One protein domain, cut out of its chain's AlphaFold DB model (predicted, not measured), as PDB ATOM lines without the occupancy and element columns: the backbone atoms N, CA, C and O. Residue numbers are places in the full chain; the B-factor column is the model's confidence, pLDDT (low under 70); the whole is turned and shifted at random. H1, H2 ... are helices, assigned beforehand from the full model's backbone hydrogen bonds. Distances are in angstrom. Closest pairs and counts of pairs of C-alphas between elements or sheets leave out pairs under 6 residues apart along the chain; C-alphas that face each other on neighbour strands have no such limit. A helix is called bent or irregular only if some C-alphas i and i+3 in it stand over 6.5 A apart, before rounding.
ATOM      1  N   HIS A   3     -53.419   1.938 -25.578       80.06
ATOM      2  CA  HIS A   3     -53.789   1.877 -24.156       80.06
ATOM      3  C   HIS A   3     -52.635   2.208 -23.194       80.06
ATOM      4  O   HIS A   3     -52.891   2.470 -22.025       80.06
ATOM      5  N   TYR A   4     -51.380   2.210 -23.662       85.06
ATOM      6  CA  TYR A   4     -50.239   2.635 -22.853       85.06
ATOM      7  C   TYR A   4     -50.083   4.159 -22.798       85.06
ATOM      8  O   TYR A   4     -49.418   4.668 -21.899       85.06
ATOM      9  N   LEU A   5     -50.704   4.903 -23.722       85.06
ATOM     10  CA  LEU A   5     -50.563   6.361 -23.783       85.06
ATOM     11  C   LEU A   5     -51.100   7.051 -22.527       85.06
ATOM     12  O   LEU A   5     -50.581   8.087 -22.143       85.06
ATOM     13  N   LYS A   6     -52.064   6.454 -21.815       84.69
ATOM     14  CA  LYS A   6     -52.558   7.018 -20.549       84.69
ATOM     15  C   LYS A   6     -51.474   7.134 -19.465       84.69
ATOM     16  O   LYS A   6     -51.579   7.989 -18.592       84.69
ATOM     17  N   PHE A   7     -50.401   6.342 -19.553       87.75
ATOM     18  CA  PHE A   7     -49.269   6.404 -18.622       87.75
ATOM     19  C   PHE A   7     -48.263   7.520 -18.948       87.75
ATOM     20  O   PHE A   7     -47.351   7.759 -18.162       87.75
ATOM     21  N   THR A   8     -48.424   8.238 -20.068       89.94
ATOM     22  CA  THR A   8     -47.579   9.398 -20.409       89.94
ATOM     23  C   THR A   8     -48.119  10.715 -19.845       89.94
ATOM     24  O   THR A   8     -47.462  11.748 -19.971       89.94
ATOM     25  N   THR A   9     -49.282  10.685 -19.184       87.50
ATOM     26  CA  THR A   9     -49.967  11.868 -18.643       87.50
ATOM     27  C   THR A   9     -49.068  12.684 -17.716       87.50
ATOM     28  O   THR A   9     -48.921  13.886 -17.922       87.50
ATOM     29  N   PHE A  10     -48.405  12.045 -16.745       89.19
ATOM     30  CA  PHE A  10     -47.516  12.756 -15.823       89.19
ATOM     31  C   PHE A  10     -46.326  13.418 -16.544       89.19
ATOM     32  O   PHE A  10     -46.180  14.633 -16.398       89.19
ATOM     33  N   PRO A  11     -45.520  12.706 -17.366       90.38
ATOM     34  CA  PRO A  11     -44.448  13.344 -18.128       90.38
ATOM     35  C   PRO A  11     -44.907  14.542 -18.969       90.38
ATOM     36  O   PRO A  11     -44.238  15.574 -18.983       90.38
ATOM     37  N   LEU A  12     -46.062  14.435 -19.634       90.06
ATOM     38  CA  LEU A  12     -46.607  15.517 -20.456       90.06
ATOM     39  C   LEU A  12     -47.027  16.730 -19.618       90.06
ATOM     40  O   LEU A  12     -46.691  17.860 -19.977       90.06
ATOM     41  N   ILE A  13     -47.710  16.509 -18.490       89.38
ATOM     42  CA  ILE A  13     -48.086  17.585 -17.563       89.38
ATOM     43  C   ILE A  13     -46.832  18.258 -17.003       89.38
ATOM     44  O   ILE A  13     -46.748  19.482 -17.019       89.38
ATOM     45  N   ALA A  14     -45.839  17.487 -16.560       91.06
ATOM     46  CA  ALA A  14     -44.613  18.030 -15.986       91.06
ATOM     47  C   ALA A  14     -43.834  18.901 -16.989       91.06
ATOM     48  O   ALA A  14     -43.404  20.001 -16.640       91.06
ATOM     49  N   ILE A  15     -43.717  18.461 -18.248       89.81
ATOM     50  CA  ILE A  15     -43.102  19.258 -19.325       89.81
ATOM     51  C   ILE A  15     -43.909  20.537 -19.593       89.81
ATOM     52  O   ILE A  15     -43.322  21.607 -19.755       89.81
ATOM     53  N   GLY A  16     -45.242  20.453 -19.611       90.38
ATOM     54  CA  GLY A  16     -46.114  21.615 -19.803       90.38
ATOM     55  C   GLY A  16     -45.998  22.644 -18.675       90.38
ATOM     56  O   GLY A  16     -45.846  23.836 -18.941       90.38
ATOM     57  N   VAL A  17     -46.004  22.186 -17.421       90.88
ATOM     58  CA  VAL A  17     -45.815  23.034 -16.232       90.88
ATOM     59  C   VAL A  17     -44.445  23.703 -16.265       90.88
ATOM     60  O   VAL A  17     -44.359  24.914 -16.082       90.88
ATOM     61  N   MET A  18     -43.387  22.948 -16.572       91.19
ATOM     62  CA  MET A  18     -42.042  23.499 -16.735       91.19
ATOM     63  C   MET A  18     -42.006  24.584 -17.815       91.19
ATOM     64  O   MET A  18     -41.503  25.676 -17.573       91.19
ATOM     65  N   HIS A  19     -42.560  24.315 -18.998       90.94
ATOM     66  CA  HIS A  19     -42.594  25.290 -20.086       90.94
ATOM     67  C   HIS A  19     -43.347  26.571 -19.692       90.94
ATOM     68  O   HIS A  19     -42.932  27.671 -20.054       90.94
ATOM     69  N   ALA A  20     -44.433  26.449 -18.927       92.19
ATOM     70  CA  ALA A  20     -45.155  27.601 -18.398       92.19
ATOM     71  C   ALA A  20     -44.313  28.388 -17.376       92.19
ATOM     72  O   ALA A  20     -44.246  29.613 -17.459       92.19
ATOM     73  N   MET A  21     -43.608  27.708 -16.466       91.00
ATOM     74  CA  MET A  21     -42.705  28.355 -15.503       91.00
ATOM     75  C   MET A  21     -41.591  29.147 -16.191       91.00
ATOM     76  O   MET A  21     -41.252  30.238 -15.745       91.00
ATOM     77  N   MET A  22     -41.045  28.629 -17.292       91.75
ATOM     78  CA  MET A  22     -39.997  29.332 -18.032       91.75
ATOM     79  C   MET A  22     -40.487  30.666 -18.609       91.75
ATOM     80  O   MET A  22     -39.716  31.602 -18.719       91.75
ATOM     81  N   GLN A  23     -41.774  30.820 -18.909       93.44
ATOM     82  CA  GLN A  23     -42.279  32.064 -19.499       93.44
ATOM     83  C   GLN A  23     -42.543  33.196 -18.494       93.44
ATOM     84  O   GLN A  23     -42.843  34.309 -18.921       93.44
ATOM     85  N   GLY A  24     -42.450  32.956 -17.182       93.31
ATOM     86  CA  GLY A  24     -42.661  34.013 -16.187       93.31
ATOM     87  C   GLY A  24     -44.086  34.593 -16.152       93.31
ATOM     88  O   GLY A  24     -45.023  34.123 -16.802       93.31
ATOM     89  N   GLY A  25     -44.267  35.638 -15.350       94.38
ATOM     90  CA  GLY A  25     -45.471  36.457 -15.284       94.38
ATOM     91  C   GLY A  25     -46.751  35.643 -15.080       94.38
ATOM     92  O   GLY A  25     -46.868  34.827 -14.163       94.38
ATOM     93  N   ALA A  26     -47.737  35.869 -15.951       93.94
ATOM     94  CA  ALA A  26     -49.030  35.191 -15.884       93.94
ATOM     95  C   ALA A  26     -48.957  33.680 -16.192       93.94
ATOM     96  O   ALA A  26     -49.854  32.933 -15.790       93.94
ATOM     97  N   TRP A  27     -47.896  33.198 -16.848       94.06
ATOM     98  CA  TRP A  27     -47.743  31.774 -17.159       94.06
ATOM     99  C   TRP A  27     -47.527  30.910 -15.918       94.06
ATOM    100  O   TRP A  27     -47.875  29.729 -15.929       94.06
ATOM    101  N   MET A  28     -47.089  31.507 -14.807       93.81
ATOM    102  CA  MET A  28     -47.032  30.826 -13.510       93.81
ATOM    103  C   MET A  28     -48.401  30.274 -13.083       93.81
ATOM    104  O   MET A  28     -48.480  29.182 -12.523       93.81
ATOM    105  N   TYR A  29     -49.492  30.975 -13.412       93.94
ATOM    106  CA  TYR A  29     -50.853  30.492 -13.154       93.94
ATOM    107  C   TYR A  29     -51.284  29.400 -14.128       93.94
ATOM    108  O   TYR A  29     -52.026  28.500 -13.749       93.94
ATOM    109  N   ALA A  30     -50.826  29.467 -15.379       89.19
ATOM    110  CA  ALA A  30     -51.194  28.493 -16.398       89.19
ATOM    111  C   ALA A  30     -50.705  27.084 -16.031       89.19
ATOM    112  O   ALA A  30     -51.442  26.124 -16.236       89.19
ATOM    113  N   GLY A  31     -49.516  26.961 -15.428       82.00
ATOM    114  CA  GLY A  31     -48.986  25.674 -14.968       82.00
ATOM    115  C   GLY A  31     -49.884  25.003 -13.923       82.00
ATOM    116  O   GLY A  31     -50.309  23.861 -14.112       82.00
ATOM    117  N   ILE A  32     -50.236  25.722 -12.850       85.50
ATOM    118  CA  ILE A  32     -51.106  25.169 -11.802       85.50
ATOM    119  C   ILE A  32     -52.542  24.960 -12.296       85.50
ATOM    120  O   ILE A  32     -53.156  23.946 -11.976       85.50
ATOM    121  N   ALA A  33     -53.063  25.875 -13.119       87.44
ATOM    122  CA  ALA A  33     -54.395  25.746 -13.694       87.44
ATOM    123  C   ALA A  33     -54.477  24.522 -14.609       87.44
ATOM    124  O   ALA A  33     -55.422  23.752 -14.493       87.44
ATOM    125  N   ALA A  34     -53.478  24.291 -15.465       79.19
ATOM    126  CA  ALA A  34     -53.427  23.104 -16.309       79.19
ATOM    127  C   ALA A  34     -53.381  21.823 -15.469       79.19
ATOM    128  O   ALA A  34     -54.141  20.901 -15.745       79.19
ATOM    129  N   LEU A  35     -52.556  21.776 -14.418       81.50
ATOM    130  CA  LEU A  35     -52.462  20.608 -13.540       81.50
ATOM    131  C   LEU A  35     -53.802  20.306 -12.855       81.50
ATOM    132  O   LEU A  35     -54.290  19.181 -12.933       81.50
ATOM    133  N   VAL A  36     -54.420  21.313 -12.233       83.88
ATOM    134  CA  VAL A  36     -55.695  21.145 -11.521       83.88
ATOM    135  C   VAL A  36     -56.826  20.826 -12.491       83.88
ATOM    136  O   VAL A  36     -57.586  19.901 -12.240       83.88
ATOM    137  N   LEU A  37     -56.942  21.551 -13.605       85.19
ATOM    138  CA  LEU A  37     -58.038  21.350 -14.551       85.19
ATOM    139  C   LEU A  37     -57.914  20.013 -15.276       85.19
ATOM    140  O   LEU A  37     -58.910  19.311 -15.378       85.19
ATOM    141  N   VAL A  38     -56.727  19.621 -15.746       84.00
ATOM    142  CA  VAL A  38     -56.561  18.337 -16.446       84.00
ATOM    143  C   VAL A  38     -56.865  17.168 -15.513       84.00
ATOM    144  O   VAL A  38     -57.579  16.256 -15.917       84.00
ATOM    145  N   VAL A  39     -56.370  17.202 -14.271       84.19
ATOM    146  CA  VAL A  39     -56.593  16.109 -13.315       84.19
ATOM    147  C   VAL A  39     -58.029  16.121 -12.789       84.19
ATOM    148  O   VAL A  39     -58.721  15.119 -12.916       84.19
ATOM    149  N   ALA A  40     -58.511  17.247 -12.253       87.94
ATOM    150  CA  ALA A  40     -59.833  17.313 -11.629       87.94
ATOM    151  C   ALA A  40     -60.975  17.234 -12.650       87.94
ATOM    152  O   ALA A  40     -61.948  16.523 -12.420       87.94
ATOM    153  N   LEU A  41     -60.880  17.933 -13.792       88.50
ATOM    154  CA  LEU A  41     -61.905  17.792 -14.832       88.50
ATOM    155  C   LEU A  41     -61.793  16.443 -15.531       88.50
ATOM    156  O   LEU A  41     -62.819  15.887 -15.899       88.50
ATOM    157  N   GLY A  42     -60.580  15.909 -15.705       87.12
ATOM    158  CA  GLY A  42     -60.390  14.560 -16.228       87.12
ATOM    159  C   GLY A  42     -61.133  13.528 -15.385       87.12
ATOM    160  O   GLY A  42     -61.907  12.756 -15.934       87.12
ATOM    161  N   ASP A  43     -60.966  13.583 -14.063       88.06
ATOM    162  CA  ASP A  43     -61.629  12.685 -13.111       88.06
ATOM    163  C   ASP A  43     -63.161  12.846 -13.098       88.06
ATOM    164  O   ASP A  43     -63.894  11.864 -13.087       88.06
ATOM    165  N   VAL A  44     -63.669  14.083 -13.174       92.94
ATOM    166  CA  VAL A  44     -65.121  14.352 -13.164       92.94
ATOM    167  C   VAL A  44     -65.804  13.998 -14.491       92.94
ATOM    168  O   VAL A  44     -66.974  13.613 -14.499       92.94
ATOM    169  N   LEU A  45     -65.124  14.200 -15.623       93.44
ATOM    170  CA  LEU A  45     -65.729  14.091 -16.954       93.44
ATOM    171  C   LEU A  45     -65.518  12.722 -17.607       93.44
ATOM    172  O   LEU A  45     -66.342  12.321 -18.433       93.44
ATOM    173  N   LEU A  46     -64.413  12.033 -17.309       90.38
ATOM    174  CA  LEU A  46     -64.122  10.724 -17.891       90.38
ATOM    175  C   LEU A  46     -64.794   9.608 -17.073       90.38
ATOM    176  O   LEU A  46     -64.876   9.700 -15.854       90.38
ATOM    177  N   MET A  55     -50.861  -6.204 -19.455       84.44
ATOM    178  CA  MET A  55     -49.753  -5.267 -19.587       84.44
ATOM    179  C   MET A  55     -48.465  -6.011 -19.952       84.44
ATOM    180  O   MET A  55     -47.668  -6.357 -19.092       84.44
ATOM    181  N   GLU A  56     -48.268  -6.275 -21.240       86.56
ATOM    182  CA  GLU A  56     -47.083  -6.982 -21.761       86.56
ATOM    183  C   GLU A  56     -45.877  -6.045 -22.003       86.56
ATOM    184  O   GLU A  56     -44.737  -6.482 -22.133       86.56
ATOM    185  N   GLY A  57     -46.108  -4.731 -22.057       88.81
ATOM    186  CA  GLY A  57     -45.115  -3.696 -22.352       88.81
ATOM    187  C   GLY A  57     -44.341  -3.213 -21.126       88.81
ATOM    188  O   GLY A  57     -44.220  -2.003 -20.929       88.81
ATOM    189  N   GLU A  58     -43.826  -4.128 -20.303       90.50
ATOM    190  CA  GLU A  58     -43.189  -3.806 -19.014       90.50
ATOM    191  C   GLU A  58     -42.086  -2.751 -19.132       90.50
ATOM    192  O   GLU A  58     -41.990  -1.854 -18.295       90.50
ATOM    193  N   PHE A  59     -41.260  -2.821 -20.180       92.69
ATOM    194  CA  PHE A  59     -40.199  -1.838 -20.391       92.69
ATOM    195  C   PHE A  59     -40.757  -0.421 -20.554       92.69
ATOM    196  O   PHE A  59     -40.248   0.504 -19.932       92.69
ATOM    197  N   PHE A  60     -41.812  -0.247 -21.355       92.62
ATOM    198  CA  PHE A  60     -42.415   1.067 -21.582       92.62
ATOM    199  C   PHE A  60     -43.014   1.634 -20.291       92.62
ATOM    200  O   PHE A  60     -42.793   2.800 -19.970       92.62
ATOM    201  N   LEU A  61     -43.721   0.801 -19.525       92.31
ATOM    202  CA  LEU A  61     -44.296   1.197 -18.238       92.31
ATOM    203  C   LEU A  61     -43.208   1.620 -17.249       92.31
ATOM    204  O   LEU A  61     -43.289   2.688 -16.647       92.31
ATOM    205  N   ASN A  62     -42.150   0.818 -17.132       94.75
ATOM    206  CA  ASN A  62     -41.019   1.134 -16.269       94.75
ATOM    207  C   ASN A  62     -40.253   2.375 -16.731       94.75
ATOM    208  O   ASN A  62     -39.828   3.165 -15.894       94.75
ATOM    209  N   LEU A  63     -40.120   2.586 -18.042       95.00
ATOM    210  CA  LEU A  63     -39.514   3.792 -18.590       95.00
ATOM    211  C   LEU A  63     -40.277   5.041 -18.140       95.00
ATOM    212  O   LEU A  63     -39.636   6.008 -17.744       95.00
ATOM    213  N   MET A  64     -41.616   5.022 -18.137       94.81
ATOM    214  CA  MET A  64     -42.408   6.157 -17.639       94.81
ATOM    215  C   MET A  64     -42.133   6.438 -16.154       94.81
ATOM    216  O   MET A  64     -41.990   7.597 -15.769       94.81
ATOM    217  N   LEU A  65     -41.977   5.392 -15.335       95.56
ATOM    218  CA  LEU A  65     -41.600   5.548 -13.926       95.56
ATOM    219  C   LEU A  65     -40.187   6.131 -13.796       95.56
ATOM    220  O   LEU A  65     -40.002   7.149 -13.135       95.56
ATOM    221  N   TRP A  66     -39.190   5.553 -14.469       96.69
ATOM    222  CA  TRP A  66     -37.800   6.014 -14.371       96.69
ATOM    223  C   TRP A  66     -37.602   7.431 -14.901       96.69
ATOM    224  O   TRP A  66     -36.815   8.173 -14.319       96.69
ATOM    225  N   LEU A  67     -38.329   7.827 -15.954       96.19
ATOM    226  CA  LEU A  67     -38.297   9.186 -16.504       96.19
ATOM    227  C   LEU A  67     -38.789  10.244 -15.513       96.19
ATOM    228  O   LEU A  67     -38.440  11.412 -15.665       96.19
ATOM    229  N   THR A  68     -39.532   9.858 -14.474       96.19
ATOM    230  CA  THR A  68     -39.982  10.793 -13.436       96.19
ATOM    231  C   THR A  68     -38.797  11.502 -12.781       96.19
ATOM    232  O   THR A  68     -38.820  12.720 -12.651       96.19
ATOM    233  N   LEU A  69     -37.710  10.790 -12.460       97.12
ATOM    234  CA  LEU A  69     -36.554  11.387 -11.786       97.12
ATOM    235  C   LEU A  69     -35.863  12.477 -12.628       97.12
ATOM    236  O   LEU A  69     -35.759  13.602 -12.136       97.12
ATOM    237  N   PRO A  70     -35.403  12.218 -13.872       96.88
ATOM    238  CA  PRO A  70     -34.782  13.258 -14.680       96.88
ATOM    239  C   PRO A  70     -35.745  14.411 -14.979       96.88
ATOM    240  O   PRO A  70     -35.294  15.550 -15.040       96.88
ATOM    241  N   ILE A  71     -37.054  14.160 -15.097       96.00
ATOM    242  CA  ILE A  71     -38.050  15.230 -15.246       96.00
ATOM    243  C   ILE A  71     -38.084  16.122 -13.999       96.00
ATOM    244  O   ILE A  71     -38.010  17.339 -14.134       96.00
ATOM    245  N   LEU A  72     -38.144  15.551 -12.791       96.50
ATOM    246  CA  LEU A  72     -38.154  16.337 -11.550       96.50
ATOM    247  C   LEU A  72     -36.848  17.107 -11.337       96.50
ATOM    248  O   LEU A  72     -36.878  18.278 -10.950       96.50
ATOM    249  N   MET A  73     -35.705  16.484 -11.641       96.62
ATOM    250  CA  MET A  73     -34.409  17.163 -11.629       96.62
ATOM    251  C   MET A  73     -34.410  18.346 -12.595       96.62
ATOM    252  O   MET A  73     -34.006  19.444 -12.223       96.62
ATOM    253  N   TRP A  74     -34.901  18.139 -13.814       95.31
ATOM    254  CA  TRP A  74     -34.931  19.168 -14.841       95.31
ATOM    255  C   TRP A  74     -35.874  20.323 -14.483       95.31
ATOM    256  O   TRP A  74     -35.456  21.474 -14.544       95.31
ATOM    257  N   VAL A  75     -37.087  20.036 -13.994       93.94
ATOM    258  CA  VAL A  75     -38.017  21.046 -13.450       93.94
ATOM    259  C   VAL A  75     -37.336  21.875 -12.362       93.94
ATOM    260  O   VAL A  75     -37.403  23.102 -12.385       93.94
ATOM    261  N   THR A  76     -36.637  21.215 -11.436       94.88
ATOM    262  CA  THR A  76     -35.948  21.881 -10.322       94.88
ATOM    263  C   THR A  76     -34.810  22.770 -10.808       94.88
ATOM    264  O   THR A  76     -34.689  23.909 -10.360       94.88
ATOM    265  N   LEU A  77     -33.996  22.287 -11.748       94.19
ATOM    266  CA  LEU A  77     -32.905  23.056 -12.347       94.19
ATOM    267  C   LEU A  77     -33.437  24.267 -13.118       94.19
ATOM    268  O   LEU A  77     -32.960  25.378 -12.898       94.19
ATOM    269  N   CYS A  78     -34.452  24.073 -13.961       93.44
ATOM    270  CA  CYS A  78     -35.103  25.142 -14.712       93.44
ATOM    271  C   CYS A  78     -35.702  26.202 -13.787       93.44
ATOM    272  O   CYS A  78     -35.451  27.386 -13.988       93.44
ATOM    273  N   PHE A  79     -36.440  25.797 -12.751       93.81
ATOM    274  CA  PHE A  79     -37.038  26.739 -11.807       93.81
ATOM    275  C   PHE A  79     -35.971  27.484 -10.994       93.81
ATOM    276  O   PHE A  79     -36.061  28.697 -10.831       93.81
ATOM    277  N   THR A  80     -34.919  26.787 -10.551       93.38
ATOM    278  CA  THR A  80     -33.784  27.401  -9.839       93.38
ATOM    279  C   THR A  80     -33.055  28.411 -10.723       93.38
ATOM    280  O   THR A  80     -32.728  29.501 -10.262       93.38
ATOM    281  N   TRP A  81     -32.832  28.083 -11.999       94.38
ATOM    282  CA  TRP A  81     -32.249  29.006 -12.971       94.38
ATOM    283  C   TRP A  81     -33.169  30.204 -13.235       94.38
ATOM    284  O   TRP A  81     -32.702  31.340 -13.238       94.38
ATOM    285  N   ALA A  82     -34.478  29.977 -13.369       93.44
ATOM    286  CA  ALA A  82     -35.472  31.025 -13.588       93.44
ATOM    287  C   ALA A  82     -35.433  32.106 -12.491       93.44
ATOM    288  O   ALA A  82     -35.505  33.297 -12.800       93.44
ATOM    289  N   VAL A  83     -35.234  31.697 -11.232       92.50
ATOM    290  CA  VAL A  83     -35.150  32.604 -10.073       92.50
ATOM    291  C   VAL A  83     -33.726  33.040  -9.714       92.50
ATOM    292  O   VAL A  83     -33.554  33.825  -8.779       92.50
ATOM    293  N   ALA A  84     -32.698  32.567 -10.424       93.81
ATOM    294  CA  ALA A  84     -31.313  32.890 -10.100       93.81
ATOM    295  C   ALA A  84     -31.039  34.399 -10.277       93.81
ATOM    296  O   ALA A  84     -31.459  34.991 -11.275       93.81
ATOM    297  N   PRO A  85     -30.324  35.045  -9.335       92.38
ATOM    298  CA  PRO A  85     -30.015  36.475  -9.418       92.38
ATOM    299  C   PRO A  85     -28.828  36.790 -10.342       92.38
ATOM    300  O   PRO A  85     -28.533  37.956 -10.582       92.38
ATOM    301  N   VAL A  86     -28.108  35.769 -10.810       93.19
ATOM    302  CA  VAL A  86     -26.872  35.901 -11.589       93.19
ATOM    303  C   VAL A  86     -26.867  34.918 -12.751       93.19
ATOM    304  O   VAL A  86     -27.499  33.864 -12.667       93.19
ATOM    305  N   ASP A  87     -26.104  35.245 -13.794       94.38
ATOM    306  CA  ASP A  87     -25.861  34.334 -14.908       94.38
ATOM    307  C   ASP A  87     -24.921  33.208 -14.474       94.38
ATOM    308  O   ASP A  87     -23.722  33.394 -14.242       94.38
ATOM    309  N   VAL A  88     -25.495  32.019 -14.322       91.25
ATOM    310  CA  VAL A  88     -24.770  30.815 -13.935       91.25
ATOM    311  C   VAL A  88     -24.229  30.159 -15.200       91.25
ATOM    312  O   VAL A  88     -24.991  29.767 -16.075       91.25
ATOM    313  N   LEU A  89     -22.902  30.005 -15.278       93.31
ATOM    314  CA  LEU A  89     -22.196  29.351 -16.392       93.31
ATOM    315  C   LEU A  89     -22.372  30.029 -17.770       93.31
ATOM    316  O   LEU A  89     -22.025  29.424 -18.783       93.31
ATOM    317  N   GLY A  90     -22.864  31.271 -17.824       95.31
ATOM    318  CA  GLY A  90     -23.087  31.991 -19.084       95.31
ATOM    319  C   GLY A  90     -24.332  31.525 -19.846       95.31
ATOM    320  O   GLY A  90     -24.429  31.739 -21.058       95.31
ATOM    321  N   ILE A  91     -25.252  30.832 -19.168       95.38
ATOM    322  CA  ILE A  91     -26.469  30.287 -19.774       95.38
ATOM    323  C   ILE A  91     -27.395  31.422 -20.216       95.38
ATOM    324  O   ILE A  91     -27.971  31.321 -21.298       95.38
ATOM    325  N   ASP A  92     -27.506  32.513 -19.453       96.38
ATOM    326  CA  ASP A  92     -28.361  33.645 -19.846       96.38
ATOM    327  C   ASP A  92     -27.845  34.276 -21.136       96.38
ATOM    328  O   ASP A  92     -28.597  34.439 -22.100       96.38
ATOM    329  N   ALA A  93     -26.538  34.546 -21.191       96.88
ATOM    330  CA  ALA A  93     -25.895  35.065 -22.391       96.88
ATOM    331  C   ALA A  93     -26.062  34.118 -23.592       96.88
ATOM    332  O   ALA A  93     -26.361  34.571 -24.698       96.88
ATOM    333  N   PHE A  94     -25.889  32.807 -23.403       97.31
ATOM    334  CA  PHE A  94     -26.091  31.823 -24.468       97.31
ATOM    335  C   PHE A  94     -27.537  31.825 -24.982       97.31
ATOM    336  O   PHE A  94     -27.759  31.842 -26.194       97.31
ATOM    337  N   MET A  95     -28.515  31.840 -24.076       96.94
ATOM    338  CA  MET A  95     -29.934  31.785 -24.418       96.94
ATOM    339  C   MET A  95     -30.410  33.059 -25.118       96.94
ATOM    340  O   MET A  95     -31.120  32.978 -26.126       96.94
ATOM    341  N   LEU A  96     -29.958  34.222 -24.652       97.12
ATOM    342  CA  LEU A  96     -30.248  35.505 -25.279       97.12
ATOM    343  C   LEU A  96     -29.655  35.582 -26.694       97.12
ATOM    344  O   LEU A  96     -30.368  35.900 -27.642       97.12
ATOM    345  N   ASN A  97     -28.377  35.239 -26.862       97.81
ATOM    346  CA  ASN A  97     -27.693  35.372 -28.153       97.81
ATOM    347  C   ASN A  97     -28.117  34.313 -29.184       97.81
ATOM    348  O   ASN A  97     -28.059  34.573 -30.384       97.81
ATOM    349  N   THR A  98     -28.525  33.124 -28.733       98.06
ATOM    350  CA  THR A  98     -28.867  32.005 -29.630       98.06
ATOM    351  C   THR A  98     -30.355  31.953 -29.951       98.06
ATOM    352  O   THR A  98     -30.733  31.675 -31.088       98.06
ATOM    353  N   PHE A  99     -31.206  32.209 -28.956       96.50
ATOM    354  CA  PHE A  99     -32.654  32.013 -29.060       96.50
ATOM    355  C   PHE A  99     -33.454  33.304 -28.853       96.50
ATOM    356  O   PHE A  99     -34.678  33.271 -28.963       96.50
ATOM    357  N   GLY A 100     -32.800  34.428 -28.539       96.44
ATOM    358  CA  GLY A 100     -33.489  35.672 -28.185       96.44
ATOM    359  C   GLY A 100     -34.251  35.580 -26.860       96.44
ATOM    360  O   GLY A 100     -35.172  36.357 -26.628       96.44
ATOM    361  N   TYR A 101     -33.912  34.606 -26.013       96.12
ATOM    362  CA  TYR A 101     -34.617  34.345 -24.765       96.12
ATOM    363  C   TYR A 101     -33.989  35.143 -23.616       96.12
ATOM    364  O   TYR A 101     -32.959  34.751 -23.067       96.12
ATOM    365  N   ASP A 102     -34.616  36.266 -23.258       95.81
ATOM    366  CA  ASP A 102     -34.182  37.129 -22.154       95.81
ATOM    367  C   ASP A 102     -34.836  36.715 -20.827       95.81
ATOM    368  O   ASP A 102     -35.883  37.226 -20.419       95.81
ATOM    369  N   ARG A 103     -34.206  35.762 -20.135       94.69
ATOM    370  CA  ARG A 103     -34.668  35.303 -18.819       94.69
ATOM    371  C   ARG A 103     -34.715  36.436 -17.791       94.69
ATOM    372  O   ARG A 103     -35.622  36.447 -16.964       94.69
ATOM    373  N   LEU A 104     -33.744  37.353 -17.800       94.31
ATOM    374  CA  LEU A 104     -33.643  38.412 -16.789       94.31
ATOM    375  C   LEU A 104     -34.797  39.405 -16.920       94.31
ATOM    376  O   LEU A 104     -35.365  39.812 -15.906       94.31
ATOM    377  N   GLN A 105     -35.196  39.727 -18.152       95.00
ATOM    378  CA  GLN A 105     -36.403  40.510 -18.402       95.00
ATOM    379  C   GLN A 105     -37.655  39.782 -17.894       95.00
ATOM    380  O   GLN A 105     -38.427  40.356 -17.129       95.00
ATOM    381  N   LEU A 106     -37.818  38.493 -18.226       95.38
ATOM    382  CA  LEU A 106     -38.940  37.688 -17.719       95.38
ATOM    383  C   LEU A 106     -38.959  37.644 -16.186       95.38
ATOM    384  O   LEU A 106     -40.024  37.716 -15.573       95.38
ATOM    385  N   GLN A 107     -37.790  37.555 -15.555       95.12
ATOM    386  CA  GLN A 107     -37.660  37.575 -14.104       95.12
ATOM    387  C   GLN A 107     -38.103  38.912 -13.508       95.12
ATOM    388  O   GLN A 107     -38.840  38.904 -12.522       95.12
ATOM    389  N   ALA A 108     -37.703  40.033 -14.113       94.94
ATOM    390  CA  ALA A 108     -38.106  41.373 -13.692       94.94
ATOM    391  C   ALA A 108     -39.618  41.613 -13.858       94.94
ATOM    392  O   ALA A 108     -40.237  42.252 -13.007       94.94
ATOM    393  N   ASP A 109     -40.216  41.041 -14.905       96.00
ATOM    394  CA  ASP A 109     -41.654  41.132 -15.185       96.00
ATOM    395  C   ASP A 109     -42.498  40.167 -14.330       96.00
ATOM    396  O   ASP A 109     -43.732  40.241 -14.319       96.00
ATOM    397  N   THR A 110     -41.854  39.259 -13.587       96.69
ATOM    398  CA  THR A 110     -42.528  38.279 -12.731       96.69
ATOM    399  C   THR A 110     -42.507  38.714 -11.272       96.69
ATOM    400  O   THR A 110     -41.471  38.798 -10.615       96.69
ATOM    401  N   THR A 111     -43.693  38.922 -10.718       97.19
ATOM    402  CA  THR A 111     -43.871  39.287  -9.308       97.19
ATOM    403  C   THR A 111     -43.570  38.119  -8.362       97.19
ATOM    404  O   THR A 111     -43.709  36.945  -8.706       97.19
ATOM    405  N   TRP A 112     -43.221  38.426  -7.108       95.56
ATOM    406  CA  TRP A 112     -42.897  37.405  -6.100       95.56
ATOM    407  C   TRP A 112     -44.038  36.399  -5.858       95.56
ATOM    408  O   TRP A 112     -43.780  35.221  -5.624       95.56
ATOM    409  N   TYR A 113     -45.302  36.830  -5.936       96.31
ATOM    410  CA  TYR A 113     -46.445  35.939  -5.722       96.31
ATOM    411  C   TYR A 113     -46.689  35.021  -6.926       96.31
ATOM    412  O   TYR A 113     -47.152  33.898  -6.750       96.31
ATOM    413  N   GLN A 114     -46.344  35.454  -8.142       96.25
ATOM    414  CA  GLN A 114     -46.340  34.580  -9.317       96.25
ATOM    415  C   GLN A 114     -45.258  33.507  -9.175       96.25
ATOM    416  O   GLN A 114     -45.545  32.333  -9.395       96.25
ATOM    417  N   TRP A 115     -44.060  33.871  -8.705       95.31
ATOM    418  CA  TRP A 115     -43.022  32.890  -8.370       95.31
ATOM    419  C   TRP A 115     -43.476  31.894  -7.305       95.31
ATOM    420  O   TRP A 115     -43.236  30.697  -7.446       95.31
ATOM    421  N   PHE A 116     -44.179  32.364  -6.272       95.75
ATOM    422  CA  PHE A 116     -44.760  31.487  -5.258       95.75
ATOM    423  C   PHE A 116     -45.762  30.492  -5.863       95.75
ATOM    424  O   PHE A 116     -45.687  29.301  -5.574       95.75
ATOM    425  N   VAL A 117     -46.656  30.940  -6.752       95.56
ATOM    426  CA  VAL A 117     -47.588  30.043  -7.460       95.56
ATOM    427  C   VAL A 117     -46.842  29.021  -8.322       95.56
ATOM    428  O   VAL A 117     -47.195  27.842  -8.306       95.56
ATOM    429  N   GLY A 118     -45.782  29.442  -9.018       94.44
ATOM    430  CA  GLY A 118     -44.892  28.533  -9.738       94.44
ATOM    431  C   GLY A 118     -44.286  27.476  -8.811       94.44
ATOM    432  O   GLY A 118     -44.385  26.284  -9.089       94.44
ATOM    433  N   ALA A 119     -43.754  27.883  -7.657       94.50
ATOM    434  CA  ALA A 119     -43.201  26.959  -6.668       94.50
ATOM    435  C   ALA A 119     -44.251  25.950  -6.161       94.50
ATOM    436  O   ALA A 119     -43.952  24.761  -6.052       94.50
ATOM    437  N   VAL A 120     -45.495  26.388  -5.928       94.50
ATOM    438  CA  VAL A 120     -46.609  25.494  -5.563       94.50
ATOM    439  C   VAL A 120     -46.896  24.483  -6.678       94.50
ATOM    440  O   VAL A 120     -47.059  23.297  -6.391       94.50
ATOM    441  N   ALA A 121     -46.905  24.900  -7.947       93.62
ATOM    442  CA  ALA A 121     -47.064  23.974  -9.071       93.62
ATOM    443  C   ALA A 121     -45.931  22.930  -9.128       93.62
ATOM    444  O   ALA A 121     -46.191  21.752  -9.368       93.62
ATOM    445  N   GLY A 122     -44.687  23.336  -8.848       93.62
ATOM    446  CA  GLY A 122     -43.547  22.421  -8.725       93.62
ATOM    447  C   GLY A 122     -43.709  21.429  -7.568       93.62
ATOM    448  O   GLY A 122     -43.498  20.231  -7.751       93.62
ATOM    449  N   ALA A 123     -44.181  21.898  -6.411       93.88
ATOM    450  CA  ALA A 123     -44.463  21.047  -5.256       93.88
ATOM    451  C   ALA A 123     -45.523  19.973  -5.564       93.88
ATOM    452  O   ALA A 123     -45.377  18.825  -5.143       93.88
ATOM    453  N   PHE A 124     -46.546  20.299  -6.365       92.88
ATOM    454  CA  PHE A 124     -47.507  19.301  -6.850       92.88
ATOM    455  C   PHE A 124     -46.844  18.210  -7.701       92.88
ATOM    456  O   PHE A 124     -47.185  17.039  -7.546       92.88
ATOM    457  N   LEU A 125     -45.883  18.558  -8.564       93.88
ATOM    458  CA  LEU A 125     -45.133  17.563  -9.341       93.88
ATOM    459  C   LEU A 125     -44.255  16.681  -8.443       93.88
ATOM    460  O   LEU A 125     -44.160  15.477  -8.689       93.88
ATOM    461  N   PHE A 126     -43.654  17.246  -7.392       96.25
ATOM    462  CA  PHE A 126     -42.882  16.476  -6.412       96.25
ATOM    463  C   PHE A 126     -43.758  15.485  -5.644       96.25
ATOM    464  O   PHE A 126     -43.353  14.341  -5.478       96.25
ATOM    465  N   GLY A 127     -44.976  15.861  -5.253       94.06
ATOM    466  CA  GLY A 127     -45.918  14.917  -4.645       94.06
ATOM    467  C   GLY A 127     -46.409  13.853  -5.636       94.06
ATOM    468  O   GLY A 127     -46.286  12.655  -5.390       94.06
ATOM    469  N   ALA A 128     -46.932  14.283  -6.788       89.94
ATOM    470  CA  ALA A 128     -47.563  13.389  -7.758       89.94
ATOM    471  C   ALA A 128     -46.577  12.414  -8.418       89.94
ATOM    472  O   ALA A 128     -46.927  11.262  -8.657       89.94
ATOM    473  N   GLY A 129     -45.368  12.878  -8.732       91.00
ATOM    474  CA  GLY A 129     -44.306  12.059  -9.307       91.00
ATOM    475  C   GLY A 129     -43.357  11.535  -8.241       91.00
ATOM    476  O   GLY A 129     -43.199  10.329  -8.094       91.00
ATOM    477  N   GLY A 130     -42.729  12.436  -7.489       95.94
ATOM    478  CA  GLY A 130     -41.645  12.107  -6.559       95.94
ATOM    479  C   GLY A 130     -42.079  11.150  -5.452       95.94
ATOM    480  O   GLY A 130     -41.476  10.089  -5.293       95.94
ATOM    481  N   THR A 131     -43.167  11.472  -4.750       96.81
ATOM    482  CA  THR A 131     -43.694  10.599  -3.694       96.81
ATOM    483  C   THR A 131     -44.342   9.348  -4.269       96.81
ATOM    484  O   THR A 131     -43.935   8.250  -3.904       96.81
ATOM    485  N   ASN A 132     -45.308   9.469  -5.187       95.69
ATOM    486  CA  ASN A 132     -46.057   8.290  -5.647       95.69
ATOM    487  C   ASN A 132     -45.184   7.304  -6.435       95.69
ATOM    488  O   ASN A 132     -45.187   6.113  -6.143       95.69
ATOM    489  N   VAL A 133     -44.406   7.776  -7.415       96.69
ATOM    490  CA  VAL A 133     -43.527   6.881  -8.189       96.69
ATOM    491  C   VAL A 133     -42.384   6.379  -7.312       96.69
ATOM    492  O   VAL A 133     -42.021   5.206  -7.398       96.69
ATOM    493  N   GLY A 134     -41.843   7.235  -6.439       97.88
ATOM    494  CA  GLY A 134     -40.815   6.840  -5.483       97.88
ATOM    495  C   GLY A 134     -41.279   5.708  -4.569       97.88
ATOM    496  O   GLY A 134     -40.586   4.697  -4.460       97.88
TER     497      GLY A 134
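What this domain is: This is residues 3 to 46 and 55 to 134 of the 200 residues of the protein "FA_desaturase domain-containing protein" of Betaproteobacteria bacterium (UniProt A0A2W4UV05). What shape do these helices make? Three long helices, H3, H1 and H6, form an elongated bundle; H2 folds back from H1 and splays away, so that residues 40 to 46, of which 40 to 45 belong to H2, stick out, while short H4 and H5 lie at the opposite end of the long axis. What is printed? The printed part has 124 residues with six named helices, H1 to H6 in chain order, and no named strand; the class is all helix. How compact is it? It is only just compact, close to loose, with a radius of gyration of the C-alphas of 16.0 A and spans of 47 by 30 by 24 A.

Where its parts are: Where is the longest helix? H3, residues 58 to 82, runs 36.1 A from C-alpha 58 at (-43.189, -3.806, -19.014) to C-alpha 82 at (-35.472, 31.025, -13.588), with a kink of 26 degrees near residue 70. Where are the others? H1, residues 3 to 22, is 31.3 A long and irregular, C-alphas 7 and 10 being 7.2 A apart, with a kink of 34 degrees near residue 10. H2 is residues 27 to 45, 25.2 A; H4 is residues 91 to 99 and H5 residues 103 to 109. H6, residues 112 to 134, is 30.6 A long and ends at C-alpha 134 at (-40.815, 6.840, -5.483).

How they stand to each other: How do the bundle helices stand? H3 touches H1 at a shallow tilt of 6 degrees, the same way, the closest C-alphas being those of Val 75 and Met 18, 5.7 A. With residues 65 to 76 alone H3 touches H6 at a shallow tilt of 23 degrees, opposite ways, closest at the C-alphas of Thr 68 and Gly 129, 6.1 A. H1 touches H6 at 27 degrees, shallow, opposite ways, closest at the C-alphas of Met 21 and Gly 118, 6.2 A. Where is H2? H1 and H2 are a hairpin, closest at the C-alphas of Val 17 and Gly 31, 4.3 A; H2 touches H6 at a steep tilt of 45 degrees, closest at the C-alphas of Met 28 and Gly 118, 4.9 A. And H4 and H5? They only just touch, with 3 pairs of C-alphas within 8 A, closest at Asp 92 and Arg 103, 6.6 A, about perpendicular at 84 degrees. What do the backbones show? Every O i to N i+4 pair is within hydrogen-bond range in H4 and H5; the counts are 11 of 16 in H1, 14 of 15 in H2, 18 of 21 in H3 and 18 of 19 in H6.

The domain as a whole: How far does it reach? The C-alphas farthest apart, those of Glu 56 and Ala 108, are 49.8 A apart. Is the printed part broken? Residues 47 to 54 are not printed, and C-alphas 46 and 55 are 21.6 A apart across the cut. Is confidence low anywhere? The mean pLDDT of the printed part is 92.6, and no printed residue is under 70.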